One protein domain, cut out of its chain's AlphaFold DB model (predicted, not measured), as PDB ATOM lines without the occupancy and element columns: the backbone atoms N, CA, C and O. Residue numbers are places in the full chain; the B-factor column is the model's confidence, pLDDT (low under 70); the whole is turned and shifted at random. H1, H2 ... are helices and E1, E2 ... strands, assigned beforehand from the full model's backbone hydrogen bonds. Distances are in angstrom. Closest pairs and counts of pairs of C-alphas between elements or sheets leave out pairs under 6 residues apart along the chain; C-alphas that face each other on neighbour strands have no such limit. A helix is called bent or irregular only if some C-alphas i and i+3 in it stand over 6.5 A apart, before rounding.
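What this domain is: This is residues 15 to 117 of the 152 residues of an uncharacterized protein of Pseudonocardia asaccharolytica DSM 44247 = NBRC 16224 (UniProt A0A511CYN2). Two small three-stranded antiparallel sheets, E1-E2-E3 and E5-E4-E6, come together where E3 meets E6; H1 packs by E6, and short H2 sits far out on a loop. The longest helix, H3, extends past the sheets with little contact. The printed part has 103 residues, in the order E1 E2 E3 H1 E4 E5 H2 E6 H3, mixed in class. It is compact, with a radius of gyration of the C-alphas of 13.5 A and spans of 41 by 32 by 26 A.

Where its parts are: Find C-alpha 15 at (89.145, 58.104, 51.954), where E1, residues 15 to 17, begins; E2, 24 to 30, runs 18.9 A and E3, 33 to 38, 16.5 A. E4 is 57 to 61, E5 64 to 67, E6 83 to 86. H1 is 44 to 52, 12.4 A, and H2 74 to 77. H3, 100 to 116, runs 25.9 A to C-alpha 116 at (99.336, 52.244, 46.913). H3 is irregular, C-alphas 101 and 104 being 7.2 A apart; H2 only just, 74 and 77 being 6.6 A apart.

How they stand to each other: E1 E2 E3 form a meander, each strand the antiparallel neighbour of the one before; look at N 16 and O 25, 2.9 A, and N 26 and O 37, 2.8 A. In the other sheet see N 59 and O 66 of E4 and E5, 2.8 A, and N 58 and O 85 of E4 and E6, 2.8 A. E5, H2, E6 form a split strand-helix-strand unit, E4 between the strands, its crossover right-handed. The closest C-alphas of E3 and E6 are Val 37 and Ala 86, 5.4 A. H1 only grazes the sheet E5 E4 E6; its closest C-alphas with E6 are Ala 50 and Ala 86, 6.6 A. H2 and H3 are apart. Every O i to N i+4 pair is within hydrogen-bond range in H1, 10 of 13 in H3; H2 is too short for one.

The domain as a whole: The C-alphas of His 71 and Ala 117, the farthest apart, are 41.9 A apart. The printed part has no cut; the link E6 to H3 is long, 13 residues. Confidence is under 70 at residues 74 to 80 and 103 to 117.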
ATOM      1  N   ARG A  15      88.309  57.160  52.697       88.88
ATOM      2  CA  ARG A  15      89.145  58.104  51.954       88.88
ATOM      3  C   ARG A  15      88.654  58.153  50.513       88.88
ATOM      4  O   ARG A  15      88.410  57.107  49.914       88.88
ATOM      5  N   GLY A  16      88.546  59.360  49.991       89.81
ATOM      6  CA  GLY A  16      88.220  59.639  48.607       89.81
ATOM      7  C   GLY A  16      89.025  60.826  48.104       89.81
ATOM      8  O   GLY A  16      89.911  61.356  48.784       89.81
ATOM      9  N   THR A  17      88.714  61.250  46.892       91.81
ATOM     10  CA  THR A  17      89.422  62.338  46.227       91.81
ATOM     11  C   THR A  17      88.396  63.281  45.639       91.81
ATOM     12  O   THR A  17      87.557  62.878  44.838       91.81
ATOM     13  N   CYS A  18      88.483  64.561  45.997       91.44
ATOM     14  CA  CYS A  18      87.566  65.555  45.467       91.44
ATOM     15  C   CYS A  18      87.707  65.629  43.935       91.44
ATOM     16  O   CYS A  18      88.788  65.971  43.445       91.44
ATOM     17  N   PRO A  19      86.637  65.405  43.154       91.38
ATOM     18  CA  PRO A  19      86.728  65.365  41.693       91.38
ATOM     19  C   PRO A  19      87.100  66.721  41.077       91.38
ATOM     20  O   PRO A  19      87.580  66.781  39.948       91.38
ATOM     21  N   ARG A  20      86.900  67.820  41.817       94.38
ATOM     22  CA  ARG A  20      87.173  69.187  41.353       94.38
ATOM     23  C   ARG A  20      88.612  69.624  41.609       94.38
ATOM     24  O   ARG A  20      89.255  70.145  40.707       94.38
ATOM     25  N   CYS A  21      89.102  69.443  42.836       93.12
ATOM     26  CA  CYS A  21      90.418  69.946  43.248       93.12
ATOM     27  C   CYS A  21      91.463  68.848  43.491       93.12
ATOM     28  O   CYS A  21      92.597  69.165  43.834       93.12
ATOM     29  N   ARG A  22      91.089  67.571  43.331       91.00
ATOM     30  CA  ARG A  22      91.938  66.382  43.513       91.00
ATOM     31  C   ARG A  22      92.571  66.223  44.901       91.00
ATOM     32  O   ARG A  22      93.463  65.402  45.069       91.00
ATOM     33  N   ARG A  23      92.113  66.975  45.907       90.12
ATOM     34  CA  ARG A  23      92.559  66.800  47.295       90.12
ATOM     35  C   ARG A  23      91.890  65.598  47.947       90.12
ATOM     36  O   ARG A  23      90.740  65.282  47.637       90.12
ATOM     37  N   VAL A  24      92.613  64.987  48.879       90.00
ATOM     38  CA  VAL A  24      92.108  63.902  49.720       90.00
ATOM     39  C   VAL A  24      90.995  64.428  50.615       90.00
ATOM     40  O   VAL A  24      91.154  65.431  51.316       90.00
ATOM     41  N   VAL A  25      89.867  63.729  50.590       93.00
ATOM     42  CA  VAL A  25      88.691  64.013  51.412       93.00
ATOM     43  C   VAL A  25      88.260  62.747  52.136       93.00
ATOM     44  O   VAL A  25      88.599  61.630  51.741       93.00
ATOM     45  N   LEU A  26      87.516  62.920  53.220       90.44
ATOM     46  CA  LEU A  26      86.785  61.840  53.860       90.44
ATOM     47  C   LEU A  26      85.330  61.913  53.402       90.44
ATOM     48  O   LEU A  26      84.657  62.931  53.574       90.44
ATOM     49  N   GLU A  27      84.862  60.819  52.825       89.81
ATOM     50  CA  GLU A  27      83.523  60.663  52.276       89.81
ATOM     51  C   GLU A  27      82.711  59.728  53.167       89.81
ATOM     52  O   GLU A  27      83.228  58.753  53.720       89.81
ATOM     53  N   GLY A  28      81.422  60.000  53.304       84.50
ATOM     54  CA  GLY A  28      80.506  59.106  53.999       84.50
ATOM     55  C   GLY A  28      79.071  59.584  53.892       84.50
ATOM     56  O   GLY A  28      78.765  60.476  53.103       84.50
ATOM     57  N   ILE A  29      78.188  58.970  54.674       81.75
ATOM     58  CA  ILE A  29      76.757  59.261  54.657       81.75
ATOM     59  C   ILE A  29      76.310  59.731  56.045       81.75
ATOM     60  O   ILE A  29      76.550  59.056  57.048       81.75
ATOM     61  N   SER A  30      75.644  60.886  56.098       74.06
ATOM     62  CA  SER A  30      74.945  61.401  57.283       74.06
ATOM     63  C   SER A  30      73.481  61.571  56.928       74.06
ATOM     64  O   SER A  30      73.161  62.289  55.986       74.06
ATOM     65  N   ASP A  31      72.593  60.886  57.647       71.31
ATOM     66  CA  ASP A  31      71.138  60.969  57.432       71.31
ATOM     67  C   ASP A  31      70.709  60.729  55.968       71.31
ATOM     68  O   ASP A  31      69.783  61.356  55.460       71.31
ATOM     69  N   GLY A  32      71.412  59.834  55.265       78.06
ATOM     70  CA  GLY A  32      71.160  59.525  53.852       78.06
ATOM     71  C   GLY A  32      71.803  60.490  52.850       78.06
ATOM     72  O   GLY A  32      71.746  60.232  51.650       78.06
ATOM     73  N   TRP A  33      72.467  61.550  53.313       76.50
ATOM     74  CA  TRP A  33      73.155  62.518  52.464       76.50
ATOM     75  C   TRP A  33      74.661  62.262  52.426       76.50
ATOM     76  O   TRP A  33      75.277  62.084  53.484       76.50
ATOM     77  N   PRO A  34      75.283  62.262  51.234       82.25
ATOM     78  CA  PRO A  34      76.727  62.176  51.136       82.25
ATOM     79  C   PRO A  34      77.349  63.446  51.719       82.25
ATOM     80  O   PRO A  34      76.985  64.562  51.343       82.25
ATOM     81  N   TYR A  35      78.317  63.286  52.611       85.56
ATOM     82  CA  TYR A  35      79.163  64.381  53.063       85.56
ATOM     83  C   TYR A  35      80.587  64.184  52.554       85.56
ATOM     84  O   TYR A  35      81.072  63.063  52.407       85.56
ATOM     85  N   HIS A  36      81.260  65.309  52.330       92.38
ATOM     86  CA  HIS A  36      82.682  65.372  52.026       92.38
ATOM     87  C   HIS A  36      83.305  66.289  53.069       92.38
ATOM     88  O   HIS A  36      82.896  67.448  53.180       92.38
ATOM     89  N   VAL A  37      84.252  65.792  53.855       92.50
ATOM     90  CA  VAL A  37      85.011  66.605  54.813       92.50
ATOM     91  C   VAL A  37      86.489  66.567  54.471       92.50
ATOM     92  O   VAL A  37      86.981  65.609  53.876       92.50
ATOM     93  N   ASP A  38      87.205  67.623  54.831       92.69
ATOM     94  CA  ASP A  38      88.654  67.642  54.690       92.69
ATOM     95  C   ASP A  38      89.284  66.556  55.568       92.69
ATOM     96  O   ASP A  38      88.885  66.349  56.713       92.69
ATOM     97  N   ALA A  39      90.295  65.868  55.036       89.50
ATOM     98  CA  ALA A  39      91.050  64.873  55.797       89.50
ATOM     99  C   ALA A  39      92.034  65.501  56.801       89.50
ATOM    100  O   ALA A  39      92.598  64.792  57.631       89.50
ATOM    101  N   ILE A  40      92.254  66.816  56.711       90.00
ATOM    102  CA  ILE A  40      93.223  67.558  57.519       90.00
ATOM    103  C   ILE A  40      92.527  68.129  58.757       90.00
ATOM    104  O   ILE A  40      91.616  68.949  58.603       90.00
ATOM    105  N   PRO A  41      92.956  67.749  59.975       91.12
ATOM    106  CA  PRO A  41      92.437  68.354  61.188       91.12
ATOM    107  C   PRO A  41      92.807  69.837  61.301       91.12
ATOM    108  O   PRO A  41      93.935  70.248  61.019       91.12
ATOM    109  N   LEU A  42      91.840  70.634  61.738       91.94
ATOM    110  CA  LEU A  42      91.931  72.070  61.943       91.94
ATOM    111  C   LEU A  42      92.166  72.373  63.414       91.94
ATOM    112  O   LEU A  42      91.529  71.760  64.270       91.94
ATOM    113  N   ASN A  43      92.985  73.376  63.714       90.75
ATOM    114  CA  ASN A  43      93.054  73.971  65.048       90.75
ATOM    115  C   ASN A  43      91.798  74.829  65.337       90.75
ATOM    116  O   ASN A  43      90.854  74.869  64.541       90.75
ATOM    117  N   LEU A  44      91.747  75.501  66.493       89.25
ATOM    118  CA  LEU A  44      90.600  76.346  66.850       89.25
ATOM    119  C   LEU A  44      90.404  77.510  65.864       89.25
ATOM    120  O   LEU A  44      89.272  77.796  65.482       89.25
ATOM    121  N   HIS A  45      91.489  78.155  65.433       91.62
ATOM    122  CA  HIS A  45      91.432  79.266  64.481       91.62
ATOM    123  C   HIS A  45      90.836  78.807  63.141       91.62
ATOM    124  O   HIS A  45      89.861  79.389  62.662       91.62
ATOM    125  N   GLY A  46      91.324  77.684  62.608       92.88
ATOM    126  CA  GLY A  46      90.804  77.068  61.391       92.88
ATOM    127  C   GLY A  46      89.343  76.638  61.496       92.88
ATOM    128  O   GLY A  46      88.573  76.820  60.553       92.88
ATOM    129  N   GLU A  47      88.926  76.106  62.645       92.81
ATOM    130  CA  GLU A  47      87.523  75.766  62.892       92.81
ATOM    131  C   GLU A  47      86.610  77.005  62.876       92.81
ATOM    132  O   GLU A  47      85.546  76.976  62.251       92.81
ATOM    133  N   LEU A  48      87.010  78.093  63.540       91.81
ATOM    134  CA  LEU A  48      86.246  79.345  63.548       91.81
ATOM    135  C   LEU A  48      86.144  79.940  62.138       91.81
ATOM    136  O   LEU A  48      85.062  80.357  61.717       91.81
ATOM    137  N   HIS A  49      87.239  79.912  61.377       93.81
ATOM    138  CA  HIS A  49      87.245  80.320  59.974       93.81
ATOM    139  C   HIS A  49      86.292  79.465  59.117       93.81
ATOM    140  O   HIS A  49      85.488  79.984  58.342       93.81
ATOM    141  N   ALA A  50      86.310  78.139  59.279       93.88
ATOM    142  CA  ALA A  50      85.397  77.253  58.558       93.88
ATOM    143  C   ALA A  50      83.922  77.594  58.849       93.88
ATOM    144  O   ALA A  50      83.112  77.708  57.931       93.88
ATOM    145  N   ARG A  51      83.568  77.846  60.112       92.44
ATOM    146  CA  ARG A  51      82.188  78.193  60.486       92.44
ATOM    147  C   ARG A  51      81.738  79.551  59.964       92.44
ATOM    148  O   ARG A  51      80.609  79.675  59.500       92.44
ATOM    149  N   THR A  52      82.606  80.558  60.021       94.50
ATOM    150  CA  THR A  52      82.300  81.903  59.497       94.50
ATOM    151  C   THR A  52      82.131  81.914  57.977       94.50
ATOM    152  O   THR A  52      81.371  82.725  57.457       94.50
ATOM    153  N   THR A  53      82.738  80.955  57.274       94.44
ATOM    154  CA  THR A  53      82.542  80.711  55.834       94.44
ATOM    155  C   THR A  53      81.375  79.759  55.523       94.44
ATOM    156  O   THR A  53      81.206  79.328  54.385       94.44
ATOM    157  N   GLY A  54      80.544  79.428  56.519       93.50
ATOM    158  CA  GLY A  54      79.346  78.597  56.349       93.50
ATOM    159  C   GLY A  54      79.616  77.094  56.242       93.50
ATOM    160  O   GLY A  54      78.722  76.332  55.878       93.50
ATOM    161  N   ARG A  55      80.835  76.641  56.552       93.62
ATOM    162  CA  ARG A  55      81.206  75.223  56.551       93.62
ATOM    163  C   ARG A  55      80.931  74.624  57.928       93.62
ATOM    164  O   ARG A  55      81.258  75.215  58.958       93.62
ATOM    165  N   ASN A  56      80.373  73.416  57.960       92.12
ATOM    166  CA  ASN A  56      80.166  72.706  59.219       92.12
ATOM    167  C   ASN A  56      81.493  72.131  59.725       92.12
ATOM    168  O   ASN A  56      82.312  71.674  58.923       92.12
ATOM    169  N   SER A  57      81.693  72.130  61.046       91.44
ATOM    170  CA  SER A  57      82.805  71.426  61.690       91.44
ATOM    171  C   SER A  57      82.328  70.138  62.355       91.44
ATOM    172  O   SER A  57      81.171  70.011  62.766       91.44
ATOM    173  N   TYR A  58      83.234  69.174  62.448       89.06
ATOM    174  CA  TYR A  58      82.959  67.835  62.934       89.06
ATOM    175  C   TYR A  58      84.113  67.325  63.786       89.06
ATOM    176  O   TYR A  58      85.274  67.608  63.495       89.06
ATOM    177  N   TRP A  59      83.809  66.516  64.792       87.62
ATOM    178  CA  TRP A  59      84.813  65.728  65.497       87.62
ATOM    179  C   TRP A  59      85.130  64.449  64.737       87.62
ATOM    180  O   TRP A  59      84.214  63.757  64.299       87.62
ATOM    181  N   LEU A  60      86.408  64.100  64.653       83.94
ATOM    182  CA  LEU A  60      86.879  62.805  64.184       83.94
ATOM    183  C   LEU A  60      87.293  61.960  65.398       83.94
ATOM    184  O   LEU A  60      88.380  62.121  65.947       83.94
ATOM    185  N   LEU A  61      86.408  61.063  65.835       79.19
ATOM    186  CA  LEU A  61      86.572  60.246  67.042       79.19
ATOM    187  C   LEU A  61      86.381  58.768  66.708       79.19
ATOM    188  O   LEU A  61      85.361  58.392  66.134       79.19
ATOM    189  N   ALA A  62      87.350  57.925  67.083       75.94
ATOM    190  CA  ALA A  62      87.307  56.472  66.869       75.94
ATOM    191  C   ALA A  62      86.941  56.073  65.420       75.94
ATOM    192  O   ALA A  62      86.136  55.170  65.189       75.94
ATOM    193  N   GLY A  63      87.493  56.794  64.435       72.50
ATOM    194  CA  GLY A  63      87.207  56.557  63.019       72.50
ATOM    195  C   GLY A  63      85.768  56.886  62.617       72.50
ATOM    196  O   GLY A  63      85.255  56.300  61.674       72.50
ATOM    197  N   ARG A  64      85.091  57.787  63.333       78.94
ATOM    198  CA  ARG A  64      83.749  58.288  63.014       78.94
ATOM    199  C   ARG A  64      83.736  59.806  63.045       78.94
ATOM    200  O   ARG A  64      84.547  60.422  63.731       78.94
ATOM    201  N   ILE A  65      82.811  60.390  62.294       82.69
ATOM    202  CA  ILE A  65      82.638  61.835  62.189       82.69
ATOM    203  C   ILE A  65      81.375  62.209  62.959       82.69
ATOM    204  O   ILE A  65      80.339  61.587  62.773       82.69
ATOM    205  N   TYR A  66      81.449  63.208  63.825       82.75
ATOM    206  CA  TYR A  66      80.302  63.680  64.599       82.75
ATOM    207  C   TYR A  66      80.110  65.162  64.351       82.75
ATOM    208  O   TYR A  66      81.067  65.926  64.479       82.75
ATOM    209  N   LEU A  67      78.890  65.575  64.002       86.19
ATOM    210  CA  LEU A  67      78.586  66.992  63.837       86.19
ATOM    211  C   LEU A  67      78.879  67.724  65.143       86.19
ATOM    212  O   LEU A  67      78.438  67.319  66.219       86.19
ATOM    213  N   ARG A  68      79.632  68.812  65.035       85.25
ATOM    214  CA  ARG A  68      79.962  69.631  66.182       85.25
ATOM    215  C   ARG A  68      78.989  70.797  66.260       85.25
ATOM    216  O   ARG A  68      78.795  71.529  65.291       85.25
ATOM    217  N   GLU A  69      78.400  71.015  67.423       85.06
ATOM    218  CA  GLU A  69      77.522  72.159  67.663       85.06
ATOM    219  C   GLU A  69      78.290  73.328  68.290       85.06
ATOM    220  O   GLU A  69      79.351  73.144  68.885       85.06
ATOM    221  N   ALA A  70      77.766  74.552  68.167       78.88
ATOM    222  CA  ALA A  70      78.452  75.751  68.657       78.88
ATOM    223  C   ALA A  70      78.743  75.693  70.170       78.88
ATOM    224  O   ALA A  70      79.818  76.093  70.613       78.88
ATOM    225  N   HIS A  71      77.823  75.125  70.956       77.81
ATOM    226  CA  HIS A  71      77.985  74.971  72.404       77.81
ATOM    227  C   HIS A  71      79.120  74.002  72.789       77.81
ATOM    228  O   HIS A  71      79.672  74.102  73.881       77.81
ATOM    229  N   ASN A  72      79.526  73.122  71.869       75.06
ATOM    230  CA  ASN A  72      80.616  72.170  72.070       75.06
ATOM    231  C   ASN A  72      82.001  72.767  71.799       75.06
ATOM    232  O   ASN A  72      83.008  72.126  72.082       75.06
ATOM    233  N   ILE A  73      82.090  73.971  71.227       75.50
ATOM    234  CA  ILE A  73      83.376  74.638  70.961       75.50
ATOM    235  C   ILE A  73      84.021  75.102  72.271       75.50
ATOM    236  O   ILE A  73      85.212  74.902  72.481       75.50
ATOM    237  N   ALA A  74      83.221  75.664  73.180       66.75
ATOM    238  CA  ALA A  74      83.700  76.223  74.445       66.75
ATOM    239  C   ALA A  74      84.150  75.160  75.471       66.75
ATOM    240  O   ALA A  74      84.884  75.479  76.403       66.75
ATOM    241  N   LEU A  75      83.710  73.906  75.314       63.75
ATOM    242  CA  LEU A  75      83.972  72.818  76.265       63.75
ATOM    243  C   LEU A  75      85.338  72.134  76.066       63.75
ATOM    244  O   LEU A  75      85.835  71.508  76.997       63.75
ATOM    245  N   ASP A  76      85.983  72.318  74.910       62.88
ATOM    246  CA  ASP A  76      87.263  71.677  74.546       62.88
ATOM    247  C   ASP A  76      88.499  72.275  75.244       62.88
ATOM    248  O   ASP A  76      89.613  71.802  75.045       62.88
ATOM    249  N   ALA A  77      88.338  73.319  76.061       54.62
ATOM    250  CA  ALA A  77      89.459  73.950  76.760       54.62
ATOM    251  C   ALA A  77      89.990  73.133  77.958       54.62
ATOM    252  O   ALA A  77      90.966  73.549  78.579       54.62
ATOM    253  N   ARG A  78      89.328  72.027  78.336       53.53
ATOM    254  CA  ARG A  78      89.588  71.331  79.611       53.53
ATOM    255  C   ARG A  78      90.391  70.040  79.495       53.53
ATOM    256  O   ARG A  78      91.156  69.769  80.406       53.53
ATOM    257  N   ASP A  79      90.287  69.318  78.385       54.19
ATOM    258  CA  ASP A  79      91.018  68.077  78.120       54.19
ATOM    259  C   ASP A  79      91.292  68.002  76.616       54.19
ATOM    260  O   ASP A  79      90.435  68.400  75.832       54.19
ATOM    261  N   GLY A  80      92.490  67.555  76.223       66.06
ATOM    262  CA  GLY A  80      93.031  67.632  74.857       66.06
ATOM    263  C   GLY A  80      91.988  67.609  73.731       66.06
ATOM    264  O   GLY A  80      91.207  66.667  73.604       66.06
ATOM    265  N   ARG A  81      92.000  68.660  72.904       74.38
ATOM    266  CA  ARG A  81      91.032  68.865  71.822       74.38
ATOM    267  C   ARG A  81      91.022  67.663  70.864       74.38
ATOM    268  O   ARG A  81      92.069  67.337  70.298       74.38
ATOM    269  N   PRO A  82      89.863  67.014  70.643       79.06
ATOM    270  CA  PRO A  82      89.730  65.992  69.613       79.06
ATOM    271  C   PRO A  82      90.142  66.523  68.239       79.06
ATOM    272  O   PRO A  82      90.047  67.723  67.980       79.06
ATOM    273  N   ALA A  83      90.523  65.629  67.324       86.94
ATOM    274  CA  ALA A  83      90.700  66.003  65.926       86.94
ATOM    275  C   ALA A  83      89.397  66.607  65.381       86.94
ATOM    276  O   ALA A  83      88.330  65.993  65.469       86.94
ATOM    277  N   VAL A  84      89.485  67.804  64.809       89.88
ATOM    278  CA  VAL A  84      88.337  68.510  64.237       89.88
ATOM    279  C   VAL A  84      88.561  68.692  62.757       89.88
ATOM    280  O   VAL A  84      89.590  69.208  62.354       89.88
ATOM    281  N   VAL A  85      87.586  68.318  61.948       92.06
ATOM    282  CA  VAL A  85      87.596  68.513  60.496       92.06
ATOM    283  C   VAL A  85      86.411  69.382  60.088       92.06
ATOM    284  O   VAL A  85      85.502  69.617  60.884       92.06
ATOM    285  N   ALA A  86      86.400  69.872  58.854       94.19
ATOM    286  CA  ALA A  86      85.294  70.671  58.334       94.19
ATOM    287  C   ALA A  86      84.804  70.150  56.984       94.19
ATOM    288  O   ALA A  86      85.544  69.475  56.268       94.19
ATOM    289  N   THR A  87      83.567  70.496  56.617       94.56
ATOM    290  CA  THR A  87      83.015  70.244  55.277       94.56
ATOM    291  C   THR A  87      84.006  70.703  54.222       94.56
ATOM    292  O   THR A  87      84.464  71.841  54.282       94.56
ATOM    293  N   HIS A  88      84.342  69.840  53.269       95.25
ATOM    294  CA  HIS A  88      85.332  70.123  52.243       95.25
ATOM    295  C   HIS A  88      84.925  71.343  51.412       95.25
ATOM    296  O   HIS A  88      83.808  71.423  50.898       95.25
ATOM    297  N   SER A  89      85.864  72.265  51.225       95.25
ATOM    298  CA  SER A  89      85.774  73.331  50.230       95.25
ATOM    299  C   SER A  89      86.954  73.215  49.284       95.25
ATOM    300  O   SER A  89      88.072  72.978  49.735       95.25
ATOM    301  N   CYS A  90      86.751  73.464  47.988       94.69
ATOM    302  CA  CYS A  90      87.847  73.466  47.014       94.69
ATOM    303  C   CYS A  90      88.863  74.604  47.225       94.69
ATOM    304  O   CYS A  90      89.935  74.554  46.623       94.69
ATOM    305  N   GLU A  91      88.593  75.540  48.136       92.94
ATOM    306  CA  GLU A  91      89.552  76.533  48.617       92.94
ATOM    307  C   GLU A  91      90.694  75.893  49.438       92.94
ATOM    308  O   GLU A  91      90.428  75.001  50.261       92.94
ATOM    309  N   PRO A  92      91.962  76.287  49.212       88.62
ATOM    310  CA  PRO A  92      93.099  75.815  49.998       88.62
ATOM    311  C   PRO A  92      92.936  76.096  51.497       88.62
ATOM    312  O   PRO A  92      92.463  77.155  51.896       88.62
ATOM    313  N   ILE A  93      93.366  75.151  52.337       88.06
ATOM    314  CA  ILE A  93      93.432  75.366  53.787       88.06
ATOM    315  C   ILE A  93      94.708  76.157  54.078       88.06
ATOM    316  O   ILE A  93      95.785  75.777  53.616       88.06
ATOM    317  N   GLN A  94      94.592  77.247  54.833       91.56
ATOM    318  CA  GLN A  94      95.746  78.034  55.266       91.56
ATOM    319  C   GLN A  94      96.585  77.235  56.275       91.56
ATOM    320  O   GLN A  94      96.047  76.483  57.087       91.56
ATOM    321  N   LEU A  95      97.913  77.346  56.212       88.12
ATOM    322  CA  LEU A  95      98.810  76.501  57.015       88.12
ATOM    323  C   LEU A  95      98.651  76.731  58.524       88.12
ATOM    324  O   LEU A  95      98.746  75.792  59.308       88.12
ATOM    325  N   ASP A  96      98.354  77.960  58.922       91.75
ATOM    326  CA  ASP A  96      98.081  78.367  60.299       91.75
ATOM    327  C   ASP A  96      96.696  77.926  60.804       91.75
ATOM    328  O   ASP A  96      96.391  78.104  61.982       91.75
ATOM    329  N   HIS A  97      95.862  77.314  59.957       93.00
ATOM    330  CA  HIS A  97      94.595  76.680  60.344       93.00
ATOM    331  C   HIS A  97      94.739  75.194  60.677       93.00
ATOM    332  O   HIS A  97      93.800  74.594  61.201       93.00
ATOM    333  N   ILE A  98      95.888  74.588  60.382       90.94
ATOM    334  CA  ILE A  98      96.127  73.159  60.584       90.94
ATOM    335  C   ILE A  98      96.446  72.896  62.058       90.94
ATOM    336  O   ILE A  98      97.147  73.673  62.712       90.94
ATOM    337  N   ASP A  99      95.920  71.800  62.601       87.50
ATOM    338  CA  ASP A  99      96.276  71.363  63.948       87.50
ATOM    339  C   ASP A  99      97.707  70.790  63.973       87.50
ATOM    340  O   ASP A  99      97.952  69.747  63.354       87.50
ATOM    341  N   PRO A 100      98.663  71.425  64.688       82.69
ATOM    342  CA  PRO A 100     100.059  70.992  64.703       82.69
ATOM    343  C   PRO A 100     100.233  69.591  65.299       82.69
ATOM    344  O   PRO A 100     101.151  68.869  64.911       82.69
ATOM    345  N   THR A 101      99.337  69.173  66.199       77.88
ATOM    346  CA  THR A 101      99.407  67.852  66.841       77.88
ATOM    347  C   THR A 101      99.114  66.708  65.869       77.88
ATOM    348  O   THR A 101      99.569  65.587  66.085       77.88
ATOM    349  N   TYR A 102      98.444  66.999  64.751       71.06
ATOM    350  CA  TYR A 102      98.069  66.022  63.729       71.06
ATOM    351  C   TYR A 102      98.884  66.148  62.433       71.06
ATOM    352  O   TYR A 102      98.642  65.404  61.480       71.06
ATOM    353  N   VAL A 103      99.894  67.026  62.384       64.62
ATOM    354  CA  VAL A 103     100.791  67.175  61.220       64.62
ATOM    355  C   VAL A 103     101.558  65.877  60.933       64.62
ATOM    356  O   VAL A 103     101.728  65.503  59.773       64.62
ATOM    357  N   ALA A 104     101.946  65.128  61.970       59.12
ATOM    358  CA  ALA A 104     102.567  63.809  61.814       59.12
ATOM    359  C   ALA A 104     101.592  62.764  61.232       59.12
ATOM    360  O   ALA A 104     101.977  61.928  60.415       59.12
ATOM    361  N   THR A 105     100.309  62.837  61.599       59.09
ATOM    362  CA  THR A 105      99.247  61.989  61.035       59.09
ATOM    363  C   THR A 105      99.000  62.319  59.562       59.09
ATOM    364  O   THR A 105      98.782  61.422  58.755       59.09
ATOM    365  N   LEU A 106      99.113  63.593  59.192       55.25
ATOM    366  CA  LEU A 106      99.044  64.096  57.820       55.25
ATOM    367  C   LEU A 106     100.107  63.448  56.912       55.25
ATOM    368  O   LEU A 106      99.779  63.017  55.810       55.25
ATOM    369  N   ALA A 107     101.344  63.304  57.400       53.09
ATOM    370  CA  ALA A 107     102.419  62.606  56.686       53.09
ATOM    371  C   ALA A 107     102.151  61.096  56.526       53.09
ATOM    372  O   ALA A 107     102.466  60.513  55.491       53.09
ATOM    373  N   ALA A 108     101.528  60.460  57.522       54.41
ATOM    374  CA  ALA A 108     101.139  59.053  57.438       54.41
ATOM    375  C   ALA A 108      99.978  58.822  56.450       54.41
ATOM    376  O   ALA A 108      99.964  57.821  55.739       54.41
ATOM    377  N   LEU A 109      99.021  59.755  56.368       53.25
ATOM    378  CA  LEU A 109      97.904  59.685  55.419       53.25
ATOM    379  C   LEU A 109      98.365  59.836  53.959       53.25
ATOM    380  O   LEU A 109      97.790  59.185  53.089       53.25
ATOM    381  N   THR A 110      99.392  60.649  53.697       55.06
ATOM    382  CA  THR A 110      99.958  60.860  52.351       55.06
ATOM    383  C   THR A 110     100.976  59.783  51.945       55.06
ATOM    384  O   THR A 110     101.028  59.406  50.776       55.06
ATOM    385  N   ALA A 111     101.749  59.218  52.882       52.66
ATOM    386  CA  ALA A 111     102.694  58.124  52.601       52.66
ATOM    387  C   ALA A 111     101.999  56.812  52.176       52.66
ATOM    388  O   ALA A 111     102.516  56.041  51.364       52.66
ATOM    389  N   ASP A 112     100.796  56.578  52.690       48.06
ATOM    390  CA  ASP A 112      99.941  55.437  52.350       48.06
ATOM    391  C   ASP A 112      99.435  55.519  50.887       48.06
ATOM    392  O   ASP A 112      99.277  54.502  50.209       48.06
ATOM    393  N   GLU A 113      99.273  56.734  50.341       49.12
ATOM    394  CA  GLU A 113      98.980  56.949  48.913       49.12
ATOM    395  C   GLU A 113     100.190  56.668  48.020       49.12
ATOM    396  O   GLU A 113     100.034  56.037  46.977       49.12
ATOM    397  N   ALA A 114     101.401  57.060  48.435       46.00
ATOM    398  CA  ALA A 114     102.622  56.727  47.698       46.00
ATOM    399  C   ALA A 114     102.844  55.206  47.644       46.00
ATOM    400  O   ALA A 114     103.257  54.663  46.622       46.00
ATOM    401  N   SER A 115     102.487  54.503  48.718       50.59
ATOM    402  CA  SER A 115     102.620  53.050  48.820       50.59
ATOM    403  C   SER A 115     101.613  52.316  47.919       50.59
ATOM    404  O   SER A 115     101.989  51.374  47.226       50.59
ATOM    405  N   LYS A 116     100.359  52.791  47.833       48.19
ATOM    406  CA  LYS A 116      99.336  52.244  46.913       48.19
ATOM    407  C   LYS A 116      99.528  52.650  45.451       48.19
ATOM    408  O   LYS A 116      99.167  51.891  44.559       48.19
ATOM    409  N   ALA A 117     100.119  53.813  45.183       47.28
ATOM    410  CA  ALA A 117     100.499  54.224  43.830       47.28
ATOM    411  C   ALA A 117     101.672  53.400  43.261       47.28
ATOM    412  O   ALA A 117     101.921  53.457  42.058       47.28
TER     413      ALA A 117